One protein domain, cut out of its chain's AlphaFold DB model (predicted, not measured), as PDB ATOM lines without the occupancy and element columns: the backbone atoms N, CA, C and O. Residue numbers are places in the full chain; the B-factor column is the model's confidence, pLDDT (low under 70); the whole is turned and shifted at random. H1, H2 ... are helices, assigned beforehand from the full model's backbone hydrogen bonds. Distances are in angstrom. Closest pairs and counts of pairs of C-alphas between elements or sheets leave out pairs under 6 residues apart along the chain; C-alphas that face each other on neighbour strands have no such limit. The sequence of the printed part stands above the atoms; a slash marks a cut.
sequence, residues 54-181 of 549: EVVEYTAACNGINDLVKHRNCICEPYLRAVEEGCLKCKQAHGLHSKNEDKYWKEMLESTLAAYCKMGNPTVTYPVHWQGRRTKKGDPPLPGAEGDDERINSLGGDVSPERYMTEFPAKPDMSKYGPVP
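Overview. This is residues 54 to 181 of the 549 residues of an uncharacterized protein of Ophiocordyceps polyrhachis-furcata BCC 54312 (UniProt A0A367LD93). Two long helices, H3 and H4, lie side by side as a hairpin in the middle, with a shorter hairpin, H1 and H2, packed at the end where H3 begins and H4 ends. H5 crosses H4, and from it residues 138 to 160, with no named element, loop round the other end of the long hairpin to H6, which packs on H3; the printed part then returns past H3 to H7, near H1 and H2. The printed part has 128 residues with seven named helices, H1 to H7 in chain order, and no named strand; the class is all helix. It is compact, with a radius of gyration of the C-alphas of 15.9 A and spans of 45 by 33 by 22 A.

Along the chain. H1, residues 54 to 63, begins with C-alpha 54 at (113.283, 95.404, 115.075) and is 13.9 A long. H2 holds residues 68 to 75. H3, residues 78 to 93, is 22.5 A long. H4, residues 99 to 117, is the longest helix, at 26.4 A, from C-alpha 99 at (126.304, 113.602, 110.718). H5, residues 126 to 137, is 16.3 A long. H6, residues 161 to 164, measures 5.3 A. H7, residues 174 to 177, measures 5.6 A and ends with C-alpha 177 at (96.489, 93.864, 112.849).

Arrangement. H1 and H2 form a helical hairpin and touch at a shallow tilt of 11 degrees, opposite ways; their closest C-alphas, of Cys 62 and His 71, are 5.6 A apart. H1 touches H3 at residues 80 to 84 alone, closest at the C-alphas of Val 55 and Glu 84, 6.2 A apart. H3 and H4 form a helical hairpin at a shallow tilt of 9 degrees, with the C-alphas of Gln 92 and Asp 102 closest at 6.4 A. H2 touches H4 at residues 116 to 117 alone, at a steep tilt of 39 degrees; the C-alphas of Arg 72 and Cys 117 are closest, 6.4 A apart. H4 touches H5 at a steep tilt of 51 degrees, closest at the C-alphas of Thr 112 and Trp 130, 6.1 A apart. H6 touches H3, closest at the C-alphas of Tyr 164 and Gly 86, 5.4 A apart. H7 is close to H2 but not clearly touching, with the C-alphas of Tyr 177 and Lys 70 closest at 7.1 A. H3 and H5 are apart. In H1 to H5 every O i to N i+4 pair is within hydrogen-bond range; H6 and H7 are too short for such a pair.

Size, cuts and confidence. The two C-alphas farthest apart, of Gly 147 and Pro 179, are 48.0 A apart. The printed part has no cut. The link from H5 to H6, 23 residues, is long. The mean pLDDT of the printed part is 83.5; residues 143 to 150, 152, 154 to 166 and 180 to 181 are under 70.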
ATOM      1  N   GLU A  54     114.581  95.035 114.501       78.94
ATOM      2  CA  GLU A  54     113.283  95.404 115.075       78.94
ATOM      3  C   GLU A  54     112.436  96.247 114.100       78.94
ATOM      4  O   GLU A  54     111.226  96.054 113.991       78.94
ATOM      5  N   VAL A  55     113.070  97.134 113.320       82.31
ATOM      6  CA  VAL A  55     112.401  97.895 112.251       82.31
ATOM      7  C   VAL A  55     111.946  96.948 111.145       82.31
ATOM      8  O   VAL A  55     110.814  97.050 110.678       82.31
ATOM      9  N   VAL A  56     112.804  96.017 110.719       79.00
ATOM     10  CA  VAL A  56     112.476  95.030 109.677       79.00
ATOM     11  C   VAL A  56     111.304  94.155 110.114       79.00
ATOM     12  O   VAL A  56     110.359  93.988 109.352       79.00
ATOM     13  N   GLU A  57     111.330  93.638 111.341       79.56
ATOM     14  CA  GLU A  57     110.257  92.831 111.923       79.56
ATOM     15  C   GLU A  57     108.936  93.590 111.945       79.56
ATOM     16  O   GLU A  57     107.921  93.112 111.430       79.56
ATOM     17  N   TYR A  58     108.959  94.800 112.503       86.00
ATOM     18  CA  TYR A  58     107.767  95.617 112.637       86.00
ATOM     19  C   TYR A  58     107.192  96.019 111.275       86.00
ATOM     20  O   TYR A  58     105.998  95.858 111.013       86.00
ATOM     21  N   THR A  59     108.044  96.510 110.373       86.44
ATOM     22  CA  THR A  59     107.618  96.924 109.033       86.44
ATOM     23  C   THR A  59     107.146  95.739 108.206       86.44
ATOM     24  O   THR A  59     106.140  95.873 107.518       86.44
ATOM     25  N   ALA A  60     107.783  94.568 108.291       83.44
ATOM     26  CA  ALA A  60     107.316  93.364 107.609       83.44
ATOM     27  C   ALA A  60     105.928  92.934 108.099       83.44
ATOM     28  O   ALA A  60     105.056  92.637 107.278       83.44
ATOM     29  N   ALA A  61     105.696  92.978 109.414       86.00
ATOM     30  CA  ALA A  61     104.388  92.700 109.991       86.00
ATOM     31  C   ALA A  61     103.319  93.684 109.483       86.00
ATOM     32  O   ALA A  61     102.264  93.253 109.019       86.00
ATOM     33  N   CYS A  62     103.606  94.991 109.473       90.94
ATOM     34  CA  CYS A  62     102.687  95.981 108.907       90.94
ATOM     35  C   CYS A  62     102.499  95.828 107.386       90.94
ATOM     36  O   CYS A  62     101.405  96.049 106.868       90.94
ATOM     37  N   ASN A  63     103.544  95.434 106.655       88.56
ATOM     38  CA  ASN A  63     103.525  95.325 105.197       88.56
ATOM     39  C   ASN A  63     102.647  94.186 104.682       88.56
ATOM     40  O   ASN A  63     102.156  94.285 103.560       88.56
ATOM     41  N   GLY A  64     102.402  93.140 105.475       85.50
ATOM     42  CA  GLY A  64     101.432  92.112 105.093       85.50
ATOM     43  C   GLY A  64      99.972  92.475 105.361       85.50
ATOM     44  O   GLY A  64      99.085  91.675 105.068       85.50
ATOM     45  N   ILE A  65      99.691  93.669 105.890       90.69
ATOM     46  CA  ILE A  65      98.326  94.173 106.020       90.69
ATOM     47  C   ILE A  65      97.858  94.687 104.651       90.69
ATOM     48  O   ILE A  65      98.299  95.737 104.184       90.69
ATOM     49  N   ASN A  66      96.926  93.960 104.028       91.31
ATOM     50  CA  ASN A  66      96.373  94.303 102.708       91.31
ATOM     51  C   ASN A  66      95.449  95.535 102.726       91.31
ATOM     52  O   ASN A  66      95.322  96.240 101.727       91.31
ATOM     53  N   ASP A  67      94.779  95.794 103.851       94.44
ATOM     54  CA  ASP A  67      93.961  96.996 104.040       94.44
ATOM     55  C   ASP A  67      94.885  98.200 104.264       94.44
ATOM     56  O   ASP A  67      95.526  98.313 105.309       94.44
ATOM     57  N   LEU A  68      94.955  99.110 103.288       95.56
ATOM     58  CA  LEU A  68      95.897 100.232 103.317       95.56
ATOM     59  C   LEU A  68      95.639 101.219 104.473       95.56
ATOM     60  O   LEU A  68      96.575 101.856 104.956       95.56
ATOM     61  N   VAL A  69      94.400 101.330 104.967       96.00
ATOM     62  CA  VAL A  69      94.084 102.171 106.133       96.00
ATOM     63  C   VAL A  69      94.621 101.518 107.405       96.00
ATOM     64  O   VAL A  69      95.246 102.193 108.227       96.00
ATOM     65  N   LYS A  70      94.447 100.198 107.556       95.06
ATOM     66  CA  LYS A  70      95.037  99.435 108.670       95.06
ATOM     67  C   LYS A  70      96.562  99.386 108.593       95.06
ATOM     68  O   LYS A  70      97.208  99.560 109.622       95.06
ATOM     69  N   HIS A  71      97.132  99.232 107.398       94.88
ATOM     70  CA  HIS A  71      98.573  99.309 107.149       94.88
ATOM     71  C   HIS A  71      99.128 100.644 107.642       94.88
ATOM     72  O   HIS A  71     100.066 100.672 108.435       94.88
ATOM     73  N   ARG A  72      98.516 101.764 107.235       96.19
ATOM     74  CA  ARG A  72      98.896 103.093 107.726       96.19
ATOM     75  C   ARG A  72      98.786 103.187 109.236       96.19
ATOM     76  O   ARG A  72      99.720 103.658 109.863       96.19
ATOM     77  N   ASN A  73      97.689 102.725 109.830       95.62
ATOM     78  CA  ASN A  73      97.544 102.748 111.286       95.62
ATOM     79  C   ASN A  73      98.633 101.934 112.001       95.62
ATOM     80  O   ASN A  73      99.037 102.334 113.081       95.62
ATOM     81  N   CYS A  74      99.108 100.833 111.413       94.94
ATOM     82  CA  CYS A  74     100.218 100.032 111.937       94.94
ATOM     83  C   CYS A  74     101.560 100.772 111.834       94.94
ATOM     84  O   CYS A  74     102.267 100.913 112.827       94.94
ATOM     85  N   ILE A  75     101.883 101.305 110.652       95.62
ATOM     86  CA  ILE A  75     103.119 102.066 110.396       95.62
ATOM     87  C   ILE A  75     103.193 103.337 111.252       95.62
ATOM     88  O   ILE A  75     104.261 103.729 111.703       95.62
ATOM     89  N   CYS A  76     102.057 103.988 111.485       96.06
ATOM     90  CA  CYS A  76     101.982 105.259 112.200       96.06
ATOM     91  C   CYS A  76     101.897 105.120 113.723       96.06
ATOM     92  O   CYS A  76     101.728 106.131 114.406       96.06
ATOM     93  N   GLU A  77     102.007 103.903 114.259       95.00
ATOM     94  CA  GLU A  77     102.199 103.714 115.694       95.00
ATOM     95  C   GLU A  77     103.509 104.392 116.139       95.00
ATOM     96  O   GLU A  77     104.531 104.263 115.454       95.00
ATOM     97  N   PRO A  78     103.532 105.070 117.304       93.94
ATOM     98  CA  PRO A  78     104.738 105.725 117.824       93.94
ATOM     99  C   PRO A  78     105.948 104.790 117.941       93.94
ATOM    100  O   PRO A  78     107.090 105.245 117.885       93.94
ATOM    101  N   TYR A  79     105.693 103.487 118.073       91.19
ATOM    102  CA  TYR A  79     106.706 102.445 118.163       91.19
ATOM    103  C   TYR A  79     107.667 102.409 116.981       91.19
ATOM    104  O   TYR A  79     108.873 102.487 117.194       91.19
ATOM    105  N   LEU A  80     107.157 102.351 115.745       90.62
ATOM    106  CA  LEU A  80     108.021 102.272 114.565       90.62
ATOM    107  C   LEU A  80     108.982 103.459 114.515       90.62
ATOM    108  O   LEU A  80     110.178 103.289 114.293       90.62
ATOM    109  N   ARG A  81     108.457 104.657 114.785       91.62
ATOM    110  CA  ARG A  81     109.248 105.884 114.808       91.62
ATOM    111  C   ARG A  81     110.361 105.822 115.852       91.62
ATOM    112  O   ARG A  81     111.502 106.124 115.522       91.62
ATOM    113  N   ALA A  82     110.046 105.414 117.080       89.56
ATOM    114  CA  ALA A  82     111.032 105.320 118.154       89.56
ATOM    115  C   ALA A  82     112.144 104.307 117.833       89.56
ATOM    116  O   ALA A  82     113.323 104.592 118.053       89.56
ATOM    117  N   VAL A  83     111.783 103.152 117.264       86.25
ATOM    118  CA  VAL A  83     112.750 102.121 116.867       86.25
ATOM    119  C   VAL A  83     113.632 102.609 115.713       86.25
ATOM    120  O   VAL A  83     114.851 102.439 115.764       86.25
ATOM    121  N   GLU A  84     113.061 103.250 114.688       88.44
ATOM    122  CA  GLU A  84     113.844 103.806 113.579       88.44
ATOM    123  C   GLU A  84     114.769 104.945 114.029       88.44
ATOM    124  O   GLU A  84     115.939 104.971 113.649       88.44
ATOM    125  N   GLU A  85     114.303 105.848 114.892       89.50
ATOM    126  CA  GLU A  85     115.134 106.917 115.454       89.50
ATOM    127  C   GLU A  85     116.278 106.362 116.319       89.50
ATOM    128  O   GLU A  85     117.415 106.828 116.207       89.50
ATOM    129  N   GLY A  86     116.011 105.340 117.141       86.62
ATOM    130  CA  GLY A  86     117.043 104.624 117.894       86.62
ATOM    131  C   GLY A  86     118.063 103.950 116.977       86.62
ATOM    132  O   GLY A  86     119.268 104.051 117.205       86.62
ATOM    133  N   CYS A  87     117.597 103.353 115.878       86.06
ATOM    134  CA  CYS A  87     118.453 102.760 114.857       86.06
ATOM    135  C   CYS A  87     119.378 103.796 114.198       86.06
ATOM    136  O   CYS A  87     120.573 103.552 114.039       86.06
ATOM    137  N   LEU A  88     118.854 104.973 113.843       87.62
ATOM    138  CA  LEU A  88     119.653 106.056 113.263       87.62
ATOM    139  C   LEU A  88     120.723 106.558 114.241       87.62
ATOM    140  O   LEU A  88     121.883 106.698 113.853       87.62
ATOM    141  N   LYS A  89     120.371 106.724 115.524       87.44
ATOM    142  CA  LYS A  89     121.329 107.083 116.581       87.44
ATOM    143  C   LYS A  89     122.424 106.030 116.753       87.44
ATOM    144  O   LYS A  89     123.589 106.404 116.810       87.44
ATOM    145  N   CYS A  90     122.065 104.744 116.772       84.06
ATOM    146  CA  CYS A  90     123.009 103.618 116.808       84.06
ATOM    147  C   CYS A  90     124.004 103.719 115.640       84.06
ATOM    148  O   CYS A  90     125.219 103.738 115.820       84.06
ATOM    149  N   LYS A  91     123.493 103.901 114.416       84.44
ATOM    150  CA  LYS A  91     124.331 104.027 113.218       84.44
ATOM    151  C   LYS A  91     125.259 105.235 113.254       84.44
ATOM    152  O   LYS A  91     126.406 105.126 112.835       84.44
ATOM    153  N   GLN A  92     124.785 106.376 113.741       85.38
ATOM    154  CA  GLN A  92     125.622 107.560 113.905       85.38
ATOM    155  C   GLN A  92     126.718 107.330 114.955       85.38
ATOM    156  O   GLN A  92     127.882 107.629 114.707       85.38
ATOM    157  N   ALA A  93     126.354 106.759 116.104       83.12
ATOM    158  CA  ALA A  93     127.258 106.460 117.209       83.12
ATOM    159  C   ALA A  93     128.443 105.574 116.802       83.12
ATOM    160  O   ALA A  93     129.572 105.830 117.225       83.12
ATOM    161  N   HIS A  94     128.188 104.573 115.959       79.38
ATOM    162  CA  HIS A  94     129.190 103.616 115.489       79.38
ATOM    163  C   HIS A  94     129.855 104.007 114.162       79.38
ATOM    164  O   HIS A  94     130.518 103.183 113.537       79.38
ATOM    165  N   GLY A  95     129.691 105.251 113.698       77.88
ATOM    166  CA  GLY A  95     130.314 105.719 112.457       77.88
ATOM    167  C   GLY A  95     129.760 105.058 111.187       77.88
ATOM    168  O   GLY A  95     130.357 105.146 110.118       77.88
ATOM    169  N   LEU A  96     128.598 104.405 111.251       80.25
ATOM    170  CA  LEU A  96     127.934 103.842 110.072       80.25
ATOM    171  C   LEU A  96     127.259 104.928 109.235       80.25
ATOM    172  O   LEU A  96     127.180 104.798 108.010       80.25
ATOM    173  N   HIS A  97     126.808 105.998 109.889       84.12
ATOM    174  CA  HIS A  97     126.341 107.238 109.278       84.12
ATOM    175  C   HIS A  97     127.252 108.397 109.691       84.12
ATOM    176  O   HIS A  97     127.609 108.521 110.862       84.12
ATOM    177  N   SER A  98     127.584 109.274 108.743       85.62
ATOM    178  CA  SER A  98     128.093 110.610 109.067       85.62
ATOM    179  C   SER A  98     126.990 111.482 109.692       85.62
ATOM    180  O   SER A  98     125.817 111.091 109.724       85.62
ATOM    181  N   LYS A  99     127.321 112.685 110.180       86.38
ATOM    182  CA  LYS A  99     126.304 113.602 110.718       86.38
ATOM    183  C   LYS A  99     125.354 114.078 109.620       86.38
ATOM    184  O   LYS A  99     124.153 114.155 109.881       86.38
ATOM    185  N   ASN A 100     125.836 114.352 108.404       87.31
ATOM    186  CA  ASN A 100     124.942 114.746 107.310       87.31
ATOM    187  C   ASN A 100     124.128 113.567 106.764       87.31
ATOM    188  O   ASN A 100     122.966 113.767 106.415       87.31
ATOM    189  N   GLU A 101     124.678 112.347 106.721       87.06
ATOM    190  CA  GLU A 101     123.901 111.147 106.372       87.06
ATOM    191  C   GLU A 101     122.784 110.912 107.399       87.06
ATOM    192  O   GLU A 101     121.627 110.728 107.022       87.06
ATOM    193  N   ASP A 102     123.092 110.978 108.696       88.00
ATOM    194  CA  ASP A 102     122.100 110.852 109.767       88.00
ATOM    195  C   ASP A 102     121.021 111.945 109.682       88.00
ATOM    196  O   ASP A 102     119.829 111.638 109.704       88.00
ATOM    197  N   LYS A 103     121.417 113.208 109.483       91.25
ATOM    198  CA  LYS A 103     120.482 114.320 109.257       91.25
ATOM    199  C   LYS A 103     119.584 114.065 108.046       91.25
ATOM    200  O   LYS A 103     118.367 114.224 108.142       91.25
ATOM    201  N   TYR A 104     120.161 113.630 106.924       92.06
ATOM    202  CA  TYR A 104     119.409 113.290 105.719       92.06
ATOM    203  C   TYR A 104     118.351 112.218 106.010       92.06
ATOM    204  O   TYR A 104     117.195 112.394 105.605       92.06
ATOM    205  N   TRP A 105     118.729 111.144 106.718       91.69
ATOM    206  CA  TRP A 105     117.845 110.023 107.041       91.69
ATOM    207  C   TRP A 105     116.768 110.388 108.058       91.69
ATOM    208  O   TRP A 105     115.619 109.997 107.863       91.69
ATOM    209  N   LYS A 106     117.091 111.186 109.080       92.38
ATOM    210  CA  LYS A 106     116.106 111.717 110.035       92.38
ATOM    211  C   LYS A 106     115.057 112.557 109.325       92.38
ATOM    212  O   LYS A 106     113.869 112.277 109.427       92.38
ATOM    213  N   GLU A 107     115.477 113.517 108.512       93.62
ATOM    214  CA  GLU A 107     114.550 114.333 107.726       93.62
ATOM    215  C   GLU A 107     113.732 113.492 106.724       93.62
ATOM    216  O   GLU A 107     112.561 113.780 106.465       93.62
ATOM    217  N   MET A 108     114.333 112.456 106.122       94.44
ATOM    218  CA  MET A 108     113.617 111.504 105.261       94.44
ATOM    219  C   MET A 108     112.530 110.765 106.035       94.44
ATOM    220  O   MET A 108     111.388 110.715 105.575       94.44
ATOM    221  N   LEU A 109     112.871 110.238 107.209       93.38
ATOM    222  CA  LEU A 109     111.960 109.526 108.089       93.38
ATOM    223  C   LEU A 109     110.804 110.415 108.534       93.38
ATOM    224  O   LEU A 109     109.638 110.080 108.314       93.38
ATOM    225  N   GLU A 110     111.126 111.582 109.082       94.19
ATOM    226  CA  GLU A 110     110.148 112.549 109.565       94.19
ATOM    227  C   GLU A 110     109.207 113.001 108.452       94.19
ATOM    228  O   GLU A 110     107.987 112.958 108.618       94.19
ATOM    229  N   SER A 111     109.746 113.397 107.296       94.81
ATOM    230  CA  SER A 111     108.924 113.877 106.182       94.81
ATOM    231  C   SER A 111     108.064 112.770 105.567       94.81
ATOM    232  O   SER A 111     106.923 113.029 105.175       94.81
ATOM    233  N   THR A 112     108.572 111.535 105.506       95.31
ATOM    234  CA  THR A 112     107.847 110.395 104.935       95.31
ATOM    235  C   THR A 112     106.743 109.920 105.870       95.31
ATOM    236  O   THR A 112     105.602 109.793 105.423       95.31
ATOM    237  N   LEU A 113     107.025 109.729 107.163       95.31
ATOM    238  CA  LEU A 113     106.000 109.375 108.149       95.31
ATOM    239  C   LEU A 113     104.969 110.493 108.298       95.31
ATOM    240  O   LEU A 113     103.773 110.224 108.230       95.31
ATOM    241  N   ALA A 114     105.388 111.758 108.410       95.81
ATOM    242  CA  ALA A 114     104.450 112.875 108.524       95.81
ATOM    243  C   ALA A 114     103.514 112.971 107.313       95.81
ATOM    244  O   ALA A 114     102.342 113.314 107.467       95.81
ATOM    245  N   ALA A 115     104.010 112.671 106.111       96.56
ATOM    246  CA  ALA A 115     103.181 112.631 104.919       96.56
ATOM    247  C   ALA A 115     102.246 111.421 104.901       96.56
ATOM    248  O   ALA A 115     101.047 111.595 104.695       96.56
ATOM    249  N   TYR A 116     102.780 110.219 105.120       97.38
ATOM    250  CA  TYR A 116     102.025 108.971 105.049       97.38
ATOM    251  C   TYR A 116     100.929 108.905 106.120       97.38
ATOM    252  O   TYR A 116      99.776 108.603 105.821       97.38
ATOM    253  N   CYS A 117     101.249 109.299 107.352       97.31
ATOM    254  CA  CYS A 117     100.328 109.262 108.486       97.31
ATOM    255  C   CYS A 117      99.219 110.315 108.424       97.31
ATOM    256  O   CYS A 117      98.187 110.152 109.070       97.31
ATOM    257  N   LYS A 118      99.380 111.367 107.610       97.06
ATOM    258  CA  LYS A 118      98.316 112.344 107.326       97.06
ATOM    259  C   LYS A 118      97.380 111.906 106.196       97.06
ATOM    260  O   LYS A 118      96.348 112.542 105.992       97.06
ATOM    261  N   MET A 119      97.706 110.848 105.449       96.12
ATOM    262  CA  MET A 119      96.843 110.364 104.369       96.12
ATOM    263  C   MET A 119      95.622 109.672 104.955       96.12
ATOM    264  O   MET A 119      95.745 108.561 105.455       96.12
ATOM    265  N   GLY A 120      94.440 110.286 104.862       95.19
ATOM    266  CA  GLY A 120      93.182 109.679 105.320       95.19
ATOM    267  C   GLY A 120      92.900 108.318 104.669       95.19
ATOM    268  O   GLY A 120      92.540 107.378 105.370       95.19
ATOM    269  N   ASN A 121      93.165 108.208 103.363       96.38
ATOM    270  CA  ASN A 121      93.025 106.991 102.564       96.38
ATOM    271  C   ASN A 121      94.270 106.825 101.671       96.38
ATOM    272  O   ASN A 121      94.310 107.390 100.576       96.38
ATOM    273  N   PRO A 122      95.323 106.134 102.138       96.94
ATOM    274  CA  PRO A 122      96.517 105.895 101.331       96.94
ATOM    275  C   PRO A 122      96.196 105.005 100.123       96.94
ATOM    276  O   PRO A 122      95.445 104.039 100.234       96.94
ATOM    277  N   THR A 123      96.785 105.324  98.970       97.06
ATOM    278  CA  THR A 123      96.633 104.563  97.713       97.06
ATOM    279  C   THR A 123      97.779 103.584  97.455       97.06
ATOM    280  O   THR A 123      97.711 102.787  96.524       97.06
ATOM    281  N   VAL A 124      98.838 103.645  98.266       96.12
ATOM    282  CA  VAL A 124     100.030 102.793  98.178       96.12
ATOM    283  C   VAL A 124     100.496 102.379  99.577       96.12
ATOM    284  O   VAL A 124     100.172 103.031 100.575       96.12
ATOM    285  N   THR A 125     101.277 101.304  99.657       94.25
ATOM    286  CA  THR A 125     101.927 100.861 100.898       94.25
ATOM    287  C   THR A 125     103.051 101.815 101.314       94.25
ATOM    288  O   THR A 125     103.557 102.597 100.498       94.25
ATOM    289  N   TYR A 126     103.466 101.751 102.579       94.31
ATOM    290  CA  TYR A 126     104.554 102.581 103.090       94.31
ATOM    291  C   TYR A 126     105.876 102.411 102.320       94.31
ATOM    292  O   TYR A 126     106.449 103.439 101.965       94.31
ATOM    293  N   PRO A 127     106.337 101.198 101.939       90.69
ATOM    294  CA  PRO A 127     107.569 101.044 101.157       90.69
ATOM    295  C   PRO A 127     107.528 101.760  99.802       90.69
ATOM    296  O   PRO A 127     108.497 102.405  99.405       90.69
ATOM    297  N   VAL A 128     106.388 101.709  99.103       92.12
ATOM    298  CA  VAL A 128     106.205 102.418  97.825       92.12
ATOM    299  C   VAL A 128     106.185 103.931  98.053       92.12
ATOM    300  O   VAL A 128     106.794 104.686  97.291       92.12
ATOM    301  N   HIS A 129     105.530 104.390  99.126       94.25
ATOM    302  CA  HIS A 129     105.523 105.803  99.502       94.25
ATOM    303  C   HIS A 129     106.928 106.321  99.852       94.25
ATOM    304  O   HIS A 129     107.337 107.378  99.365       94.25
ATOM    305  N   TRP A 130     107.669 105.555 100.653       93.44
ATOM    306  CA  TRP A 130     109.049 105.818 101.047       93.44
ATOM    307  C   TRP A 130     109.966 105.918  99.837       93.44
ATOM    308  O   TRP A 130     110.665 106.918  99.678       93.44
ATOM    309  N   GLN A 131     109.909 104.936  98.934       89.38
ATOM    310  CA  GLN A 131     110.728 104.944  97.728       89.38
ATOM    311  C   GLN A 131     110.439 106.179  96.868       89.38
ATOM    312  O   GLN A 131     111.367 106.862  96.438       89.38
ATOM    313  N   GLY A 132     109.163 106.540  96.692       91.94
ATOM    314  CA  GLY A 132     108.779 107.750  95.963       91.94
ATOM    315  C   GLY A 132     109.290 109.048  96.604       91.94
ATOM    316  O   GLY A 132     109.628 109.994  95.891       91.94
ATOM    317  N   ARG A 133     109.372 109.115  97.940       92.62
ATOM    318  CA  ARG A 133     109.969 110.247  98.673       92.62
ATOM    319  C   ARG A 133     111.486 110.281  98.512       92.62
ATOM    320  O   ARG A 133     112.026 111.346  98.223       92.62
ATOM    321  N   ARG A 134     112.149 109.128  98.628       90.19
ATOM    322  CA  ARG A 134     113.603 108.994  98.482       90.19
ATOM    323  C   ARG A 134     114.054 109.430  97.092       90.19
ATOM    324  O   ARG A 134     114.922 110.287  96.981       90.19
ATOM    325  N   THR A 135     113.401 108.936  96.039       90.81
ATOM    326  CA  THR A 135     113.695 109.342  94.655       90.81
ATOM    327  C   THR A 135     113.549 110.852  94.451       90.81
ATOM    328  O   THR A 135     114.326 111.439  93.708       90.81
ATOM    329  N   LYS A 136     112.591 111.505  95.126       94.38
ATOM    330  CA  LYS A 136     112.417 112.965  95.053       94.38
ATOM    331  C   LYS A 136     113.469 113.746  95.836       94.38
ATOM    332  O   LYS A 136     113.822 114.838  95.407       94.38
ATOM    333  N   LYS A 137     113.921 113.235  96.987       91.75
ATOM    334  CA  LYS A 137     114.945 113.906  97.803       91.75
ATOM    335  C   LYS A 137     116.347 113.770  97.196       91.75
ATOM    336  O   LYS A 137     117.177 114.642  97.421       91.75
ATOM    337  N   GLY A 138     116.582 112.721  96.407       92.06
ATOM    338  CA  GLY A 138     117.895 112.398  95.851       92.06
ATOM    339  C   GLY A 138     118.704 111.514  96.792       92.06
ATOM    340  O   GLY A 138     118.203 111.081  97.831       92.06
ATOM    341  N   ASP A 139     119.941 111.213  96.419       86.38
ATOM    342  CA  ASP A 139     120.827 110.372  97.221       86.38
ATOM    343  C   ASP A 139     121.307 111.088  98.496       86.38
ATOM    344  O   ASP A 139     121.383 112.321  98.519       86.38
ATOM    345  N   PRO A 140     121.612 110.344  99.578       83.94
ATOM    346  CA  PRO A 140     122.224 110.938 100.758       83.94
ATOM    347  C   PRO A 140     123.564 111.595 100.396       83.94
ATOM    348  O   PRO A 140     124.256 111.109  99.493       83.94
ATOM    349  N   PRO A 141     123.957 112.666 101.105       83.62
ATOM    350  CA  PRO A 141     125.244 113.311 100.879       83.62
ATOM    351  C   PRO A 141     126.382 112.299 101.045       83.62
ATOM    352  O   PRO A 141     126.361 111.458 101.948       83.62
ATOM    353  N   LEU A 142     127.378 112.365 100.158       77.88
ATOM    354  CA  LEU A 142     128.569 111.532 100.285       77.88
ATOM    355  C   LEU A 142     129.414 112.032 101.468       77.88
ATOM    356  O   LEU A 142     129.636 113.242 101.579       77.88
ATOM    357  N   PRO A 143     129.926 111.131 102.325       68.25
ATOM    358  CA  PRO A 143     130.840 111.528 103.387       68.25
ATOM    359  C   PRO A 143     132.088 112.181 102.772       68.25
ATOM    360  O   PRO A 143     132.705 111.611 101.870       68.25
ATOM    361  N   GLY A 144     132.444 113.379 103.247       62.91
ATOM    362  CA  GLY A 144     133.716 114.041 102.927       62.91
ATOM    363  C   GLY A 144     133.742 115.059 101.776       62.91
ATOM    364  O   GLY A 144     134.820 115.561 101.481       62.91
ATOM    365  N   ALA A 145     132.622 115.411 101.131       54.31
ATOM    366  CA  ALA A 145     132.651 116.407 100.045       54.31
ATOM    367  C   ALA A 145     132.623 117.880 100.522       54.31
ATOM    368  O   ALA A 145     133.157 118.744  99.829       54.31
ATOM    369  N   GLU A 146     132.033 118.181 101.688       51.72
ATOM    370  CA  GLU A 146     131.728 119.568 102.111       51.72
ATOM    371  C   GLU A 146     132.052 119.896 103.592       51.72
ATOM    372  O   GLU A 146     131.544 120.871 104.137       51.72
ATOM    373  N   GLY A 147     132.943 119.136 104.241       52.38
ATOM    374  CA  GLY A 147     133.447 119.445 105.592       52.38
ATOM    375  C   GLY A 147     132.790 118.661 106.741       52.38
ATOM    376  O   GLY A 147     131.612 118.317 106.699       52.38
ATOM    377  N   ASP A 148     133.608 118.355 107.753       51.75
ATOM    378  CA  ASP A 148     133.306 117.811 109.096       51.75
ATOM    379  C   ASP A 148     132.603 116.449 109.235       51.75
ATOM    380  O   ASP A 148     132.241 116.041 110.344       51.75
ATOM    381  N   ASP A 149     132.452 115.701 108.148       63.22
ATOM    382  CA  ASP A 149     131.600 114.512 108.113       63.22
ATOM    383  C   ASP A 149     132.382 113.192 108.082       63.22
ATOM    384  O   ASP A 149     132.168 112.315 107.239       63.22
ATOM    385  N   GLU A 150     133.312 113.050 109.024       68.81
ATOM    386  CA  GLU A 150     133.951 111.767 109.278       68.81
ATOM    387  C   GLU A 150     132.978 110.802 109.959       68.81
ATOM    388  O   GLU A 150     132.194 111.132 110.853       68.81
ATOM    389  N   ARG A 151     133.052 109.559 109.508       75.38
ATOM    390  CA  ARG A 151     132.382 108.411 110.099       75.38
ATOM    391  C   ARG A 151     133.174 107.966 111.318       75.38
ATOM    392  O   ARG A 151     134.045 107.112 111.213       75.38
ATOM    393  N   ILE A 152     132.908 108.600 112.451       66.62
ATOM    394  CA  ILE A 152     133.647 108.349 113.689       66.62
ATOM    395  C   ILE A 152     132.870 107.340 114.532       66.62
ATOM    396  O   ILE A 152     131.751 107.620 114.961       66.62
ATOM    397  N   ASN A 153     133.471 106.179 114.799       73.12
ATOM    398  CA  ASN A 153     132.961 105.255 115.807       73.12
ATOM    399  C   ASN A 153     133.283 105.809 117.202       73.12
ATOM    400  O   ASN A 153     134.402 105.708 117.699       73.12
ATOM    401  N   SER A 154     132.291 106.445 117.816       62.38
ATOM    402  CA  SER A 154     132.449 107.195 119.063       62.38
ATOM    403  C   SER A 154     132.348 106.348 120.337       62.38
ATOM    404  O   SER A 154     132.665 106.860 121.410       62.38
ATOM    405  N   LEU A 155     131.911 105.081 120.255       60.88
ATOM    406  CA  LEU A 155     131.480 104.318 121.439       60.88
ATOM    407  C   LEU A 155     132.120 102.937 121.637       60.88
ATOM    408  O   LEU A 155     131.851 102.285 122.646       60.88
ATOM    409  N   GLY A 156     133.036 102.501 120.767       53.72
ATOM    410  CA  GLY A 156     133.648 101.176 120.915       53.72
ATOM    411  C   GLY A 156     132.608 100.043 120.838       53.72
ATOM    412  O   GLY A 156     131.523 100.231 120.300       53.72
ATOM    413  N   GLY A 157     132.949  98.843 121.317       52.38
ATOM    414  CA  GLY A 157     132.218  97.595 121.025       52.38
ATOM    415  C   GLY A 157     130.825  97.394 121.648       52.38
ATOM    416  O   GLY A 157     130.317  96.281 121.562       52.38
ATOM    417  N   ASP A 158     130.206  98.393 122.289       52.66
ATOM    418  CA  ASP A 158     128.836  98.254 122.813       52.66
ATOM    419  C   ASP A 158     127.804  98.783 121.820       52.66
ATOM    420  O   ASP A 158     127.730  99.975 121.543       52.66
ATOM    421  N   VAL A 159     127.004  97.864 121.299       56.78
ATOM    422  CA  VAL A 159     126.281  98.014 120.037       56.78
ATOM    423  C   VAL A 159     124.754  97.951 120.177       56.78
ATOM    424  O   VAL A 159     124.043  97.958 119.178       56.78
ATOM    425  N   SER A 160     124.227  97.865 121.401       55.59
ATOM    426  CA  SER A 160     122.799  97.588 121.652       55.59
ATOM    427  C   SER A 160     121.903  98.802 121.313       55.59
ATOM    428  O   SER A 160     122.033  99.832 121.990       55.59
ATOM    429  N   PRO A 161     120.972  98.728 120.331       53.31
ATOM    430  CA  PRO A 161     120.106  99.849 119.935       53.31
ATOM    431  C   PRO A 161     119.307 100.456 121.093       53.31
ATOM    432  O   PRO A 161     119.054 101.658 121.107       53.31
ATOM    433  N   GLU A 162     118.950  99.648 122.089       61.19
ATOM    434  CA  GLU A 162     118.153 100.035 123.253       61.19
ATOM    435  C   GLU A 162     118.856 101.096 124.112       61.19
ATOM    436  O   GLU A 162     118.192 101.921 124.733       61.19
ATOM    437  N   ARG A 163     120.197 101.138 124.116       67.31
ATOM    438  CA  ARG A 163     120.970 102.180 124.821       67.31
ATOM    439  C   ARG A 163     120.932 103.533 124.117       67.31
ATOM    440  O   ARG A 163     121.147 104.565 124.746       67.31
ATOM    441  N   TYR A 164     120.634 103.529 122.822       67.94
ATOM    442  CA  TYR A 164     120.492 104.730 122.002       67.94
ATOM    443  C   TYR A 164     119.059 105.283 122.020       67.94
ATOM    444  O   TYR A 164     118.774 106.325 121.417       67.94
ATOM    445  N   MET A 165     118.154 104.613 122.739       69.94
ATOM    446  CA  MET A 165     116.748 104.967 122.868       69.94
ATOM    447  C   MET A 165     116.498 105.609 124.235       69.94
ATOM    448  O   MET A 165     116.746 105.016 125.277       69.94
ATOM    449  N   THR A 166     116.010 106.849 124.237       61.50
ATOM    450  CA  THR A 166     115.730 107.600 125.472       61.50
ATOM    451  C   THR A 166     114.336 107.320 126.036       61.50
ATOM    452  O   THR A 166     114.156 107.391 127.244       61.50
ATOM    453  N   GLU A 167     113.361 106.969 125.190       73.69
ATOM    454  CA  GLU A 167     111.984 106.651 125.589       73.69
ATOM    455  C   GLU A 167     111.423 105.569 124.653       73.69
ATOM    456  O   GLU A 167     111.344 105.777 123.442       73.69
ATOM    457  N   PHE A 168     111.067 104.401 125.197       77.44
ATOM    458  CA  PHE A 168     110.539 103.283 124.414       77.44
ATOM    459  C   PHE A 168     109.017 103.208 124.595       77.44
ATOM    460  O   PHE A 168     108.555 102.756 125.649       77.44
ATOM    461  N   PRO A 169     108.205 103.663 123.621       85.25
ATOM    462  CA  PRO A 169     106.783 103.350 123.646       85.25
ATOM    463  C   PRO A 169     106.616 101.827 123.672       85.25
ATOM    464  O   PRO A 169     107.383 101.096 123.047       85.25
ATOM    465  N   ALA A 170     105.623 101.335 124.412       86.94
ATOM    466  CA  ALA A 170     105.365  99.901 124.480       86.94
ATOM    467  C   ALA A 170     105.132  99.340 123.067       86.94
ATOM    468  O   ALA A 170     104.380  99.932 122.285       86.94
ATOM    469  N   LYS A 171     105.759  98.196 122.755       86.06
ATOM    470  CA  LYS A 171     105.529  97.473 121.498       86.06
ATOM    471  C   LYS A 171     104.027  97.223 121.359       86.06
ATOM    472  O   LYS A 171     103.443  96.601 122.254       86.06
ATOM    473  N   PRO A 172     103.374  97.743 120.307       86.94
ATOM    474  CA  PRO A 172     101.942  97.592 120.170       86.94
ATOM    475  C   PRO A 172     101.626  96.114 119.962       86.94
ATOM    476  O   PRO A 172     102.391  95.377 119.338       86.94
ATOM    477  N   ASP A 173     100.485  95.682 120.494       86.38
ATOM    478  CA  ASP A 173     100.002  94.324 120.285       86.38
ATOM    479  C   ASP A 173      99.718  94.111 118.795       86.38
ATOM    480  O   ASP A 173      98.730  94.613 118.254       86.38
ATOM    481  N   MET A 174     100.608  93.377 118.129       81.19
ATOM    482  CA  MET A 174     100.526  93.137 116.691       81.19
ATOM    483  C   MET A 174      99.349  92.234 116.316       81.19
ATOM    484  O   MET A 174      98.903  92.277 115.171       81.19
ATOM    485  N   SER A 175      98.780  91.482 117.269       81.75
ATOM    486  CA  SER A 175      97.629  90.611 117.008       81.75
ATOM    487  C   SER A 175      96.393  91.394 116.542       81.75
ATOM    488  O   SER A 175      95.584  90.872 115.771       81.75
ATOM    489  N   LYS A 176      96.288  92.685 116.902       85.19
ATOM    490  CA  LYS A 176      95.197  93.576 116.469       85.19
ATOM    491  C   LYS A 176      95.210  93.878 114.964       85.19
ATOM    492  O   LYS A 176      94.200  94.328 114.422       85.19
ATOM    493  N   TYR A 177      96.333  93.634 114.286       78.25
ATOM    494  CA  TYR A 177      96.489  93.864 112.849       78.25
ATOM    495  C   TYR A 177      96.346  92.597 111.996       78.25
ATOM    496  O   TYR A 177      96.285  92.700 110.770       78.25
ATOM    497  N   GLY A 178      96.214  91.428 112.628       76.31
ATOM    498  CA  GLY A 178      96.133  90.128 111.967       76.31
ATOM    499  C   GLY A 178      97.349  89.242 112.254       76.31
ATOM    500  O   GLY A 178      98.258  89.650 112.978       76.31
ATOM    501  N   PRO A 179      97.366  88.004 111.729       72.44
ATOM    502  CA  PRO A 179      98.518  87.124 111.869       72.44
ATOM    503  C   PRO A 179      99.746  87.781 111.236       72.44
ATOM    504  O   PRO A 179      99.667  88.299 110.119       72.44
ATOM    505  N   VAL A 180     100.878  87.744 111.947       65.06
ATOM    506  CA  VAL A 180     102.157  88.185 111.388       65.06
ATOM    507  C   VAL A 180     102.404  87.346 110.133       65.06
ATOM    508  O   VAL A 180     102.362  86.114 110.215       65.06
ATOM    509  N   PRO A 181     102.611  87.969 108.965       62.88
ATOM    510  CA  PRO A 181     102.886  87.232 107.751       62.88
ATOM    511  C   PRO A 181     104.180  86.455 107.957       62.88
ATOM    512  O   PRO A 181     105.260  87.037 108.052       62.88
TER     513      PRO A 181